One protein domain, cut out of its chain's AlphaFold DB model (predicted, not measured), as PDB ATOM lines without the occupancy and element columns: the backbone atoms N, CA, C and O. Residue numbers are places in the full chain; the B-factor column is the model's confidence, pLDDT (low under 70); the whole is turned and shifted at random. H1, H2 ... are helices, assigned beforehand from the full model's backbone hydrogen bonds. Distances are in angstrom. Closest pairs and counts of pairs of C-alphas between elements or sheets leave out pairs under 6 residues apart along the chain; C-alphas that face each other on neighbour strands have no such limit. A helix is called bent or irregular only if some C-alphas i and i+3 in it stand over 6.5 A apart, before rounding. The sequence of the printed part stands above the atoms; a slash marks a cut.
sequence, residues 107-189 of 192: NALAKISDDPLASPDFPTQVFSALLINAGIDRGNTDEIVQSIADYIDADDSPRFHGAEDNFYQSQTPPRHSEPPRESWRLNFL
ATOM      1  N   ASN A 107      14.400   4.232 -34.460       88.19
ATOM      2  CA  ASN A 107      13.381   4.759 -33.549       88.19
ATOM      3  C   ASN A 107      13.882   4.854 -32.101       88.19
ATOM      4  O   ASN A 107      13.246   5.494 -31.270       88.19
ATOM      5  N   ALA A 108      15.023   4.231 -31.781       90.00
ATOM      6  CA  ALA A 108      15.690   4.417 -30.500       90.00
ATOM      7  C   ALA A 108      16.244   5.843 -30.317       90.00
ATOM      8  O   ALA A 108      16.516   6.228 -29.184       90.00
ATOM      9  N   LEU A 109      16.386   6.624 -31.398       90.00
ATOM     10  CA  LEU A 109      16.853   8.013 -31.362       90.00
ATOM     11  C   LEU A 109      15.743   9.022 -31.014       90.00
ATOM     12  O   LEU A 109      16.045  10.154 -30.672       90.00
ATOM     13  N   ALA A 110      14.469   8.616 -31.018       85.31
ATOM     14  CA  ALA A 110      13.322   9.511 -30.810       85.31
ATOM     15  C   ALA A 110      13.243  10.165 -29.415       85.31
ATOM     16  O   ALA A 110      12.431  11.052 -29.183       85.31
ATOM     17  N   LYS A 111      13.988   9.638 -28.437       81.00
ATOM     18  CA  LYS A 111      13.913  10.049 -27.023       81.00
ATOM     19  C   LYS A 111      15.280  10.406 -26.453       81.00
ATOM     20  O   LYS A 111      15.491  10.240 -25.252       81.00
ATOM     21  N   ILE A 112      16.209  10.806 -27.314       86.25
ATOM     22  CA  ILE A 112      17.539  11.199 -26.865       86.25
ATOM     23  C   ILE A 112      17.497  12.591 -26.229       86.25
ATOM     24  O   ILE A 112      16.648  13.417 -26.564       86.25
ATOM     25  N   SER A 113      18.395  12.834 -25.281       83.25
ATOM     26  CA  SER A 113      18.558  14.123 -24.624       83.25
ATOM     27  C   SER A 113      19.087  15.166 -25.608       83.25
ATOM     28  O   SER A 113      20.079  14.927 -26.292       83.25
ATOM     29  N   ASP A 114      18.441  16.331 -25.633       80.94
ATOM     30  CA  ASP A 114      18.905  17.532 -26.343       80.94
ATOM     31  C   ASP A 114      19.756  18.452 -25.440       80.94
ATOM     32  O   ASP A 114      20.096  19.572 -25.803       80.94
ATOM     33  N   ASP A 115      20.108  18.021 -24.222       82.62
ATOM     34  CA  ASP A 115      20.991  18.809 -23.357       82.62
ATOM     35  C   ASP A 115      22.449  18.689 -23.849       82.62
ATOM     36  O   ASP A 115      23.036  17.607 -23.743       82.62
ATOM     37  N   PRO A 116      23.094  19.780 -24.319       72.12
ATOM     38  CA  PRO A 116      24.474  19.738 -24.810       72.12
ATOM     39  C   PRO A 116      25.501  19.364 -23.732       72.12
ATOM     40  O   PRO A 116      26.649  19.046 -24.047       72.12
ATOM     41  N   LEU A 117      25.119  19.460 -22.455       77.94
ATOM     42  CA  LEU A 117      25.950  19.111 -21.305       77.94
ATOM     43  C   LEU A 117      25.686  17.687 -20.800       77.94
ATOM     44  O   LEU A 117      26.454  17.185 -19.971       77.94
ATOM     45  N   ALA A 118      24.630  17.026 -21.280       82.38
ATOM     46  CA  ALA A 118      24.351  15.645 -20.932       82.38
ATOM     47  C   ALA A 118      25.338  14.695 -21.618       82.38
ATOM     48  O   ALA A 118      25.864  14.936 -22.705       82.38
ATOM     49  N   SER A 119      25.600  13.565 -20.960       82.56
ATOM     50  CA  SER A 119      26.312  12.472 -21.622       82.56
ATOM     51  C   SER A 119      25.426  11.890 -22.728       82.56
ATOM     52  O   SER A 119      24.238  11.693 -22.472       82.56
ATOM     53  N   PRO A 120      25.972  11.567 -23.918       81.94
ATOM     54  CA  PRO A 120      25.168  11.037 -25.014       81.94
ATOM     55  C   PRO A 120      24.458   9.748 -24.609       81.94
ATOM     56  O   PRO A 120      25.071   8.866 -23.999       81.94
ATOM     57  N   ASP A 121      23.196   9.594 -24.996       89.38
ATOM     58  CA  ASP A 121      22.450   8.374 -24.705       89.38
ATOM     59  C   ASP A 121      23.053   7.149 -25.398       89.38
ATOM     60  O   ASP A 121      23.712   7.236 -26.437       89.38
ATOM     61  N   PHE A 122      22.800   5.968 -24.835       91.62
ATOM     62  CA  PHE A 122      23.325   4.716 -25.378       91.62
ATOM     63  C   PHE A 122      22.991   4.498 -26.873       91.62
ATOM     64  O   PHE A 122      23.908   4.161 -27.625       91.62
ATOM     65  N   PRO A 123      21.749   4.731 -27.359       92.12
ATOM     66  CA  PRO A 123      21.435   4.619 -28.787       92.12
ATOM     67  C   PRO A 123      22.271   5.558 -29.663       92.12
ATOM     68  O   PRO A 123      22.761   5.135 -30.709       92.12
ATOM     69  N   THR A 124      22.495   6.792 -29.206       91.94
ATOM     70  CA  THR A 124      23.339   7.783 -29.884       91.94
ATOM     71  C   THR A 124      24.778   7.297 -29.987       91.94
ATOM     72  O   THR A 124      25.362   7.325 -31.066       91.94
ATOM     73  N   GLN A 125      25.346   6.777 -28.897       92.81
ATOM     74  CA  GLN A 125      26.714   6.252 -28.902       92.81
ATOM     75  C   GLN A 125      26.883   5.094 -29.895       92.81
ATOM     76  O   GLN A 125      27.846   5.067 -30.662       92.81
ATOM     77  N   VAL A 126      25.935   4.149 -29.905       94.06
ATOM     78  CA  VAL A 126      25.967   2.989 -30.808       94.06
ATOM     79  C   VAL A 126      25.820   3.425 -32.263       94.06
ATOM     80  O   VAL A 126      26.599   2.987 -33.109       94.06
ATOM     81  N   PHE A 127      24.856   4.293 -32.569       94.12
ATOM     82  CA  PHE A 127      24.623   4.736 -33.940       94.12
ATOM     83  C   PHE A 127      25.784   5.573 -34.481       94.12
ATOM     84  O   PHE A 127      26.258   5.313 -35.585       94.12
ATOM     85  N   SER A 128      26.334   6.484 -33.677       93.31
ATOM     86  CA  SER A 128      27.538   7.237 -34.040       93.31
ATOM     87  C   SER A 128      28.726   6.318 -34.319       93.31
ATOM     88  O   SER A 128      29.435   6.502 -35.306       93.31
ATOM     89  N   ALA A 129      28.930   5.275 -33.506       94.75
ATOM     90  CA  ALA A 129      29.974   4.285 -33.764       94.75
ATOM     91  C   ALA A 129      29.742   3.515 -35.077       94.75
ATOM     92  O   ALA A 129      30.701   3.252 -35.805       94.75
ATOM     93  N   LEU A 130      28.486   3.188 -35.410       94.88
ATOM     94  CA  LEU A 130      28.128   2.554 -36.683       94.88
ATOM     95  C   LEU A 130      28.426   3.466 -37.879       94.88
ATOM     96  O   LEU A 130      29.014   2.996 -38.851       94.88
ATOM     97  N   LEU A 131      28.076   4.755 -37.805       94.50
ATOM     98  CA  LEU A 131      28.346   5.735 -38.865       94.50
ATOM     99  C   LEU A 131      29.851   5.946 -39.074       94.50
ATOM    100  O   LEU A 131      30.333   5.913 -40.207       94.50
ATOM    101  N   ILE A 132      30.611   6.061 -37.985       94.81
ATOM    102  CA  ILE A 132      32.070   6.189 -38.042       94.81
ATOM    103  C   ILE A 132      32.701   4.934 -38.658       94.81
ATOM    104  O   ILE A 132      33.571   5.037 -39.521       94.81
ATOM    105  N   ASN A 133      32.244   3.739 -38.269       95.38
ATOM    106  CA  ASN A 133      32.727   2.484 -38.852       95.38
ATOM    107  C   ASN A 133      32.309   2.313 -40.326       95.38
ATOM    108  O   ASN A 133      32.981   1.621 -41.086       95.38
ATOM    109  N   ALA A 134      31.227   2.972 -40.748       93.81
ATOM    110  CA  ALA A 134      30.813   3.060 -42.147       93.81
ATOM    111  C   ALA A 134      31.634   4.078 -42.967       93.81
ATOM    112  O   ALA A 134      31.437   4.176 -44.178       93.81
ATOM    113  N   GLY A 135      32.569   4.806 -42.341       94.00
ATOM    114  CA  GLY A 135      33.472   5.749 -43.006       94.00
ATOM    115  C   GLY A 135      33.005   7.206 -43.000       94.00
ATOM    116  O   GLY A 135      33.571   8.015 -43.733       94.00
ATOM    117  N   ILE A 136      31.996   7.552 -42.198       93.62
ATOM    118  CA  ILE A 136      31.525   8.932 -42.035       93.62
ATOM    119  C   ILE A 136      32.413   9.641 -41.003       93.62
ATOM    120  O   ILE A 136      32.748   9.082 -39.955       93.62
ATOM    121  N   ASP A 137      32.835  10.872 -41.292       91.25
ATOM    122  CA  ASP A 137      33.626  11.666 -40.354       91.25
ATOM    123  C   ASP A 137      32.797  12.113 -39.139       91.25
ATOM    124  O   ASP A 137      31.567  12.141 -39.150       91.25
ATOM    125  N   ARG A 138      33.482  12.477 -38.052       84.38
ATOM    126  CA  ARG A 138      32.815  12.820 -36.788       84.38
ATOM    127  C   ARG A 138      31.941  14.071 -36.873       84.38
ATOM    128  O   ARG A 138      30.964  14.129 -36.138       84.38
ATOM    129  N   GLY A 139      32.286  15.041 -37.724       81.06
ATOM    130  CA  GLY A 139      31.498  16.267 -37.875       81.06
ATOM    131  C   GLY A 139      30.147  15.958 -38.508       81.06
ATOM    132  O   GLY A 139      29.108  16.282 -37.944       81.06
ATOM    133  N   ASN A 140      30.171  15.210 -39.609       88.44
ATOM    134  CA  ASN A 140      28.957  14.758 -40.284       88.44
ATOM    135  C   ASN A 140      28.156  13.744 -39.450       88.44
ATOM    136  O   ASN A 140      26.936  13.688 -39.557       88.44
ATOM    137  N   THR A 141      28.815  12.945 -38.605       91.38
ATOM    138  CA  THR A 141      28.140  11.958 -37.743       91.38
ATOM    139  C   THR A 141      27.155  12.620 -36.780       91.38
ATOM    140  O   THR A 141      26.018  12.166 -36.684       91.38
ATOM    141  N   ASP A 142      27.578  13.683 -36.091       89.06
ATOM    142  CA  ASP A 142      26.729  14.408 -35.138       89.06
ATOM    143  C   ASP A 142      25.523  15.037 -35.846       89.06
ATOM    144  O   ASP A 142      24.380  14.788 -35.476       89.06
ATOM    145  N   GLU A 143      25.770  15.730 -36.959       90.00
ATOM    146  CA  GLU A 143      24.722  16.351 -37.771       90.00
ATOM    147  C   GLU A 143      23.678  15.333 -38.265       90.00
ATOM    148  O   GLU A 143      22.477  15.605 -38.246       90.00
ATOM    149  N   ILE A 144      24.115  14.141 -38.689       91.19
ATOM    150  CA  ILE A 144      23.219  13.064 -39.135       91.19
ATOM    151  C   ILE A 144      22.381  12.534 -37.972       91.19
ATOM    152  O   ILE A 144      21.177  12.344 -38.132       91.19
ATOM    153  N   VAL A 145      22.995  12.277 -36.813       91.75
ATOM    154  CA  VAL A 145      22.286  11.745 -35.641       91.75
ATOM    155  C   VAL A 145      21.207  12.722 -35.186       91.75
ATOM    156  O   VAL A 145      20.059  12.309 -35.036       91.75
ATOM    157  N   GLN A 146      21.562  13.998 -35.016       89.94
ATOM    158  CA  GLN A 146      20.640  15.027 -34.532       89.94
ATOM    159  C   GLN A 146      19.510  15.272 -35.528       89.94
ATOM    160  O   GLN A 146      18.346  15.302 -35.156       89.94
ATOM    161  N   SER A 147      19.819  15.322 -36.826       89.81
ATOM    162  CA  SER A 147      18.786  15.504 -37.854       89.81
ATOM    163  C   SER A 147      17.844  14.301 -37.990       89.81
ATOM    164  O   SER A 147      16.687  14.469 -38.365       89.81
ATOM    165  N   ILE A 148      18.312  13.079 -37.699       90.38
ATOM    166  CA  ILE A 148      17.443  11.893 -37.624       90.38
ATOM    167  C   ILE A 148      16.596  11.921 -36.353       90.38
ATOM    168  O   ILE A 148      15.447  11.487 -36.400       90.38
ATOM    169  N   ALA A 149      17.148  12.388 -35.233       89.94
ATOM    170  CA  ALA A 149      16.396  12.528 -33.997       89.94
ATOM    171  C   ALA A 149      15.233  13.517 -34.178       89.94
ATOM    172  O   ALA A 149      14.105  13.141 -33.875       89.94
ATOM    173  N   ASP A 150      15.492  14.689 -34.774       89.81
ATOM    174  CA  ASP A 150      14.486  15.719 -35.098       89.81
ATOM    175  C   ASP A 150      13.411  15.142 -36.020       89.81
ATOM    176  O   ASP A 150      12.225  15.144 -35.726       89.81
ATOM    177  N   TYR A 151      13.833  14.461 -37.091       87.75
ATOM    178  CA  TYR A 151      12.893  13.854 -38.034       87.75
ATOM    179  C   TYR A 151      11.931  12.824 -37.396       87.75
ATOM    180  O   TYR A 151      10.865  12.553 -37.953       87.75
ATOM    181  N   ILE A 152      12.320  12.174 -36.294       86.69
ATOM    182  CA  ILE A 152      11.545  11.090 -35.666       86.69
ATOM    183  C   ILE A 152      10.757  11.568 -34.443       86.69
ATOM    184  O   ILE A 152       9.772  10.911 -34.077       86.69
ATOM    185  N   ASP A 153      11.195  12.630 -33.775       86.44
ATOM    186  CA  ASP A 153      10.550  13.080 -32.551       86.44
ATOM    187  C   ASP A 153       9.172  13.728 -32.808       86.44
ATOM    188  O   ASP A 153       8.578  13.613 -33.882       86.44
ATOM    189  N   ALA A 154       8.561  14.232 -31.736       82.38
ATOM    190  CA  ALA A 154       7.183  14.700 -31.761       82.38
ATOM    191  C   ALA A 154       7.049  16.226 -31.819       82.38
ATOM    192  O   ALA A 154       5.911  16.702 -31.871       82.38
ATOM    193  N   ASP A 155       8.149  16.969 -31.716       85.06
ATOM    194  CA  ASP A 155       8.139  18.424 -31.701       85.06
ATOM    195  C   ASP A 155       8.723  19.002 -33.000       85.06
ATOM    196  O   ASP A 155       9.151  18.264 -33.873       85.06
ATOM    197  N   ASP A 156       8.595  20.317 -33.187       85.62
ATOM    198  CA  ASP A 156       9.086  21.022 -34.385       85.62
ATOM    199  C   ASP A 156      10.277  21.940 -34.026       85.62
ATOM    200  O   ASP A 156      10.540  22.943 -34.704       85.62
ATOM    201  N   SER A 157      10.941  21.690 -32.889       88.12
ATOM    202  CA  SER A 157      12.046  22.515 -32.396       88.12
ATOM    203  C   SER A 157      13.378  21.888 -32.802       88.12
ATOM    204  O   SER A 157      13.752  20.854 -32.260       88.12
ATOM    205  N   PRO A 158      14.151  22.524 -33.700       88.69
ATOM    206  CA  PRO A 158      15.386  21.921 -34.171       88.69
ATOM    207  C   PRO A 158      16.420  21.840 -33.050       88.69
ATOM    208  O   PRO A 158      16.727  22.855 -32.408       88.69
ATOM    209  N   ARG A 159      17.007  20.653 -32.877       87.75
ATOM    210  CA  ARG A 159      18.149  20.439 -31.982       87.75
ATOM    211  C   ARG A 159      19.398  21.144 -32.496       87.75
ATOM    212  O   ARG A 159      19.492  21.590 -33.647       87.75
ATOM    213  N   PHE A 160      20.430  21.209 -31.660       86.12
ATOM    214  CA  PHE A 160      21.747  21.651 -32.118       86.12
ATOM    215  C   PHE A 160      22.284  20.705 -33.213       86.12
ATOM    216  O   PHE A 160      22.334  19.499 -33.011       86.12
ATOM    217  N   HIS A 161      22.653  21.247 -34.383       86.62
ATOM    218  CA  HIS A 161      22.964  20.484 -35.615       86.62
ATOM    219  C   HIS A 161      21.823  19.588 -36.148       86.62
ATOM    220  O   HIS A 161      22.028  18.769 -37.052       86.62
ATOM    221  N   GLY A 162      20.619  19.765 -35.611       88.38
ATOM    222  CA  GLY A 162      19.391  19.136 -36.058       88.38
ATOM    223  C   GLY A 162      18.795  19.802 -37.299       88.38
ATOM    224  O   GLY A 162      19.358  20.739 -37.878       88.38
ATOM    225  N   ALA A 163      17.661  19.280 -37.747       89.38
ATOM    226  CA  ALA A 163      16.952  19.779 -38.911       89.38
ATOM    227  C   ALA A 163      15.468  19.441 -38.822       89.38
ATOM    228  O   ALA A 163      15.098  18.269 -38.847       89.38
ATOM    229  N   GLU A 164      14.652  20.491 -38.858       90.50
ATOM    230  CA  GLU A 164      13.199  20.410 -38.812       90.50
ATOM    231  C   GLU A 164      12.536  20.817 -40.127       90.50
ATOM    232  O   GLU A 164      13.177  21.046 -41.160       90.50
ATOM    233  N   ASP A 165      11.215  20.917 -40.084       88.12
ATOM    234  CA  ASP A 165      10.332  21.252 -41.189       88.12
ATOM    235  C   ASP A 165      10.812  22.475 -41.997       88.12
ATOM    236  O   ASP A 165      10.814  22.472 -43.231       88.12
ATOM    237  N   ASN A 166      11.323  23.504 -41.313       87.75
ATOM    238  CA  ASN A 166      11.883  24.706 -41.938       87.75
ATOM    239  C   ASN A 166      13.073  24.408 -42.875       87.75
ATOM    240  O   ASN A 166      13.180  24.986 -43.961       87.75
ATOM    241  N   PHE A 167      13.956  23.491 -42.482       89.00
ATOM    242  CA  PHE A 167      15.107  23.063 -43.260       89.00
ATOM    243  C   PHE A 167      14.646  22.251 -44.470       89.00
ATOM    244  O   PHE A 167      15.060  22.539 -45.597       89.00
ATOM    245  N   TYR A 168      13.746  21.285 -44.278       87.81
ATOM    246  CA  TYR A 168      13.262  20.428 -45.363       87.81
ATOM    247  C   TYR A 168      12.422  21.185 -46.402       87.81
ATOM    248  O   TYR A 168      12.519  20.890 -47.598       87.81
ATOM    249  N   GLN A 169      11.671  22.208 -45.989       89.44
ATOM    250  CA  GLN A 169      10.912  23.069 -46.899       89.44
ATOM    251  C   GLN A 169      11.818  23.955 -47.759       89.44
ATOM    252  O   GLN A 169      11.446  24.319 -48.873       89.44
ATOM    253  N   SER A 170      13.019  24.284 -47.277       89.56
ATOM    254  CA  SER A 170      13.999  25.062 -48.045       89.56
ATOM    255  C   SER A 170      14.701  24.252 -49.145       89.56
ATOM    256  O   SER A 170      15.324  24.826 -50.040       89.56
ATOM    257  N   GLN A 171      14.599  22.918 -49.106       87.25
ATOM    258  CA  GLN A 171      15.196  22.054 -50.120       87.25
ATOM    259  C   GLN A 171      14.422  22.097 -51.443       87.25
ATOM    260  O   GLN A 171      13.262  22.493 -51.518       87.25
ATOM    261  N   THR A 172      15.065  21.650 -52.524       86.69
ATOM    262  CA  THR A 172      14.424  21.501 -53.838       86.69
ATOM    263  C   THR A 172      14.368  20.018 -54.230       86.69
ATOM    264  O   THR A 172      15.420  19.411 -54.435       86.69
ATOM    265  N   PRO A 173      13.176  19.404 -54.378       86.00
ATOM    266  CA  PRO A 173      11.845  19.955 -54.094       86.00
ATOM    267  C   PRO A 173      11.591  20.124 -52.584       86.00
ATOM    268  O   PRO A 173      12.195  19.378 -51.807       86.00
ATOM    269  N   PRO A 174      10.685  21.038 -52.185       84.19
ATOM    270  CA  PRO A 174      10.334  21.251 -50.784       84.19
ATOM    271  C   PRO A 174       9.696  19.994 -50.183       84.19
ATOM    272  O   PRO A 174       8.966  19.266 -50.868       84.19
ATOM    273  N   ARG A 175       9.993  19.721 -48.908       81.31
ATOM    274  CA  ARG A 175       9.492  18.564 -48.148       81.31
ATOM    275  C   ARG A 175       9.160  18.975 -46.715       81.31
ATOM    276  O   ARG A 175       9.637  20.006 -46.262       81.31
ATOM    277  N   HIS A 176       8.399  18.137 -46.024       79.56
ATOM    278  CA  HIS A 176       8.158  18.249 -44.586       79.56
ATOM    279  C   HIS A 176       8.952  17.173 -43.826       79.56
ATOM    280  O   HIS A 176       9.183  16.091 -44.387       79.56
ATOM    281  N   SER A 177       9.360  17.449 -42.584       72.75
ATOM    282  CA  SER A 177       9.554  16.417 -41.568       72.75
ATOM    283  C   SER A 177       8.174  15.818 -41.295       72.75
ATOM    284  O   SER A 177       7.244  16.477 -40.843       72.75
ATOM    285  N   GLU A 178       7.969  14.569 -41.709       64.31
ATOM    286  CA  GLU A 178       6.699  13.884 -41.486       64.31
ATOM    287  C   GLU A 178       6.896  12.937 -40.297       64.31
ATOM    288  O   GLU A 178       7.540  11.894 -40.480       64.31
ATOM    289  N   PRO A 179       6.374  13.254 -39.093       57.16
ATOM    290  CA  PRO A 179       6.434  12.320 -37.980       57.16
ATOM    291  C   PRO A 179       5.700  11.038 -38.395       57.16
ATOM    292  O   PRO A 179       4.635  11.106 -39.027       57.16
ATOM    293  N   PRO A 180       6.239   9.845 -38.092       51.59
ATOM    294  CA  PRO A 180       5.790   8.600 -38.698       51.59
ATOM    295  C   PRO A 180       4.398   8.232 -38.182       51.59
ATOM    296  O   PRO A 180       4.257   7.548 -37.170       51.59
ATOM    297  N   ARG A 181       3.347   8.669 -38.884       49.09
ATOM    298  CA  ARG A 181       1.976   8.313 -38.509       49.09
ATOM    299  C   ARG A 181       1.509   6.979 -39.062       49.09
ATOM    300  O   ARG A 181       0.615   6.430 -38.445       49.09
ATOM    301  N   GLU A 182       2.114   6.407 -40.116       39.62
ATOM    302  CA  GLU A 182       1.712   5.049 -40.552       39.62
ATOM    303  C   GLU A 182       2.609   4.299 -41.564       39.62
ATOM    304  O   GLU A 182       2.239   3.214 -42.012       39.62
ATOM    305  N   SER A 183       3.813   4.770 -41.930       40.09
ATOM    306  CA  SER A 183       4.694   3.943 -42.780       40.09
ATOM    307  C   SER A 183       6.190   4.125 -42.513       40.09
ATOM    308  O   SER A 183       6.841   5.065 -42.961       40.09
ATOM    309  N   TRP A 184       6.758   3.158 -41.794       50.75
ATOM    310  CA  TRP A 184       8.186   3.043 -41.504       50.75
ATOM    311  C   TRP A 184       8.953   2.624 -42.765       50.75
ATOM    312  O   TRP A 184       9.196   1.442 -43.009       50.75
ATOM    313  N   ARG A 185       9.315   3.584 -43.622       56.88
ATOM    314  CA  ARG A 185      10.192   3.337 -44.777       56.88
ATOM    315  C   ARG A 185      11.546   3.991 -44.547       56.88
ATOM    316  O   ARG A 185      11.638   5.209 -44.588       56.88
ATOM    317  N   LEU A 186      12.611   3.187 -44.474       59.06
ATOM    318  CA  LEU A 186      14.023   3.625 -44.413       59.06
ATOM    319  C   LEU A 186      14.458   4.558 -45.568       59.06
ATOM    320  O   LEU A 186      15.552   5.113 -45.547       59.06
ATOM    321  N   ASN A 187      13.607   4.763 -46.580       59.31
ATOM    322  CA  ASN A 187      13.853   5.647 -47.721       59.31
ATOM    323  C   ASN A 187      14.038   7.131 -47.345       59.31
ATOM    324  O   ASN A 187      14.444   7.904 -48.216       59.31
ATOM    325  N   PHE A 188      13.739   7.547 -46.109       59.31
ATOM    326  CA  PHE A 188      14.020   8.913 -45.648       59.31
ATOM    327  C   PHE A 188      15.528   9.175 -45.483       59.31
ATOM    328  O   PHE A 188      15.981  10.267 -45.805       59.31
ATOM    329  N   LEU A 189      16.328   8.156 -45.130       56.94
ATOM    330  CA  LEU A 189      17.781   8.293 -44.938       56.94
ATOM    331  C   LEU A 189      18.557   8.660 -46.213       56.94
ATOM    332  O   LEU A 189      19.668   9.166 -46.139       56.94
TER     333      LEU A 189
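Overview. This is residues 107 to 189 of the 192 residues of a protein of Escherichia coli (UniProt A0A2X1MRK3). One helix, H3, runs through the middle of this domain, with H2 packed at a steep angle near its beginning and the short H1 packed on its later part. Two long links carry the chain on to the small helices H4 and H5, which touch no other helix. The 83 printed residues include five named helices, H1 to H5 in order, and no named strand; the class is all helix. The whole is compact and rounded, with a radius of gyration of the C-alphas of 12.8 A and spans of 32 by 26 by 24 A.

Arrangement. Begin at H1, residues 107 to 111, and H3, residues 138 to 152: they touch, closest at the C-alphas of Leu 109 and Ala 149, 5.2 A apart. H2, residues 122 to 133, only just touches H1, with 3 pairs of C-alphas within 8 A, through its residues 123 to 124 alone; Ala 108 and Pro 123 have the closest C-alphas, 6.0 A apart. H2 and H3 touch at a steep tilt of 48 degrees, opposite ways; their closest C-alphas, of Ser 128 and Thr 141, are 6.0 A apart. H4, residues 165 to 170, is apart from H3, but only just, at 8.4 A; H5, residues 186 to 189, is also only just apart from H3, at 8.2 A. Every O i to N i+4 pair is within hydrogen-bond range in H2 and H4, against 10 of 11 in H3 and 0 of 1 in H1, where 1 of 2 O i to N i+3 pairs is; H5 is too short for an O i to N i+4 pair.

Along the chain. Find C-alpha 107 at (13.381, 4.759, -33.549), where H1 begins; it is only just irregular, C-alphas 108 and 111 being 6.9 A apart. H2 is 16.6 A long, and H3 runs 21.4 A from C-alpha 138 at (32.815, 12.820, -36.788). H4 is 8.7 A long, and H5 ends at C-alpha 189, (17.781, 8.293, -44.938).

Size, cuts and confidence. The C-alphas farthest apart are those of Ser 119 and Pro 173, 36.3 A. The printed part has no cut; the links H3 to H4 and H4 to H5 are long. Look for pLDDT under 70 at residues 178 to 189, of which 186 to 189 belong to H5.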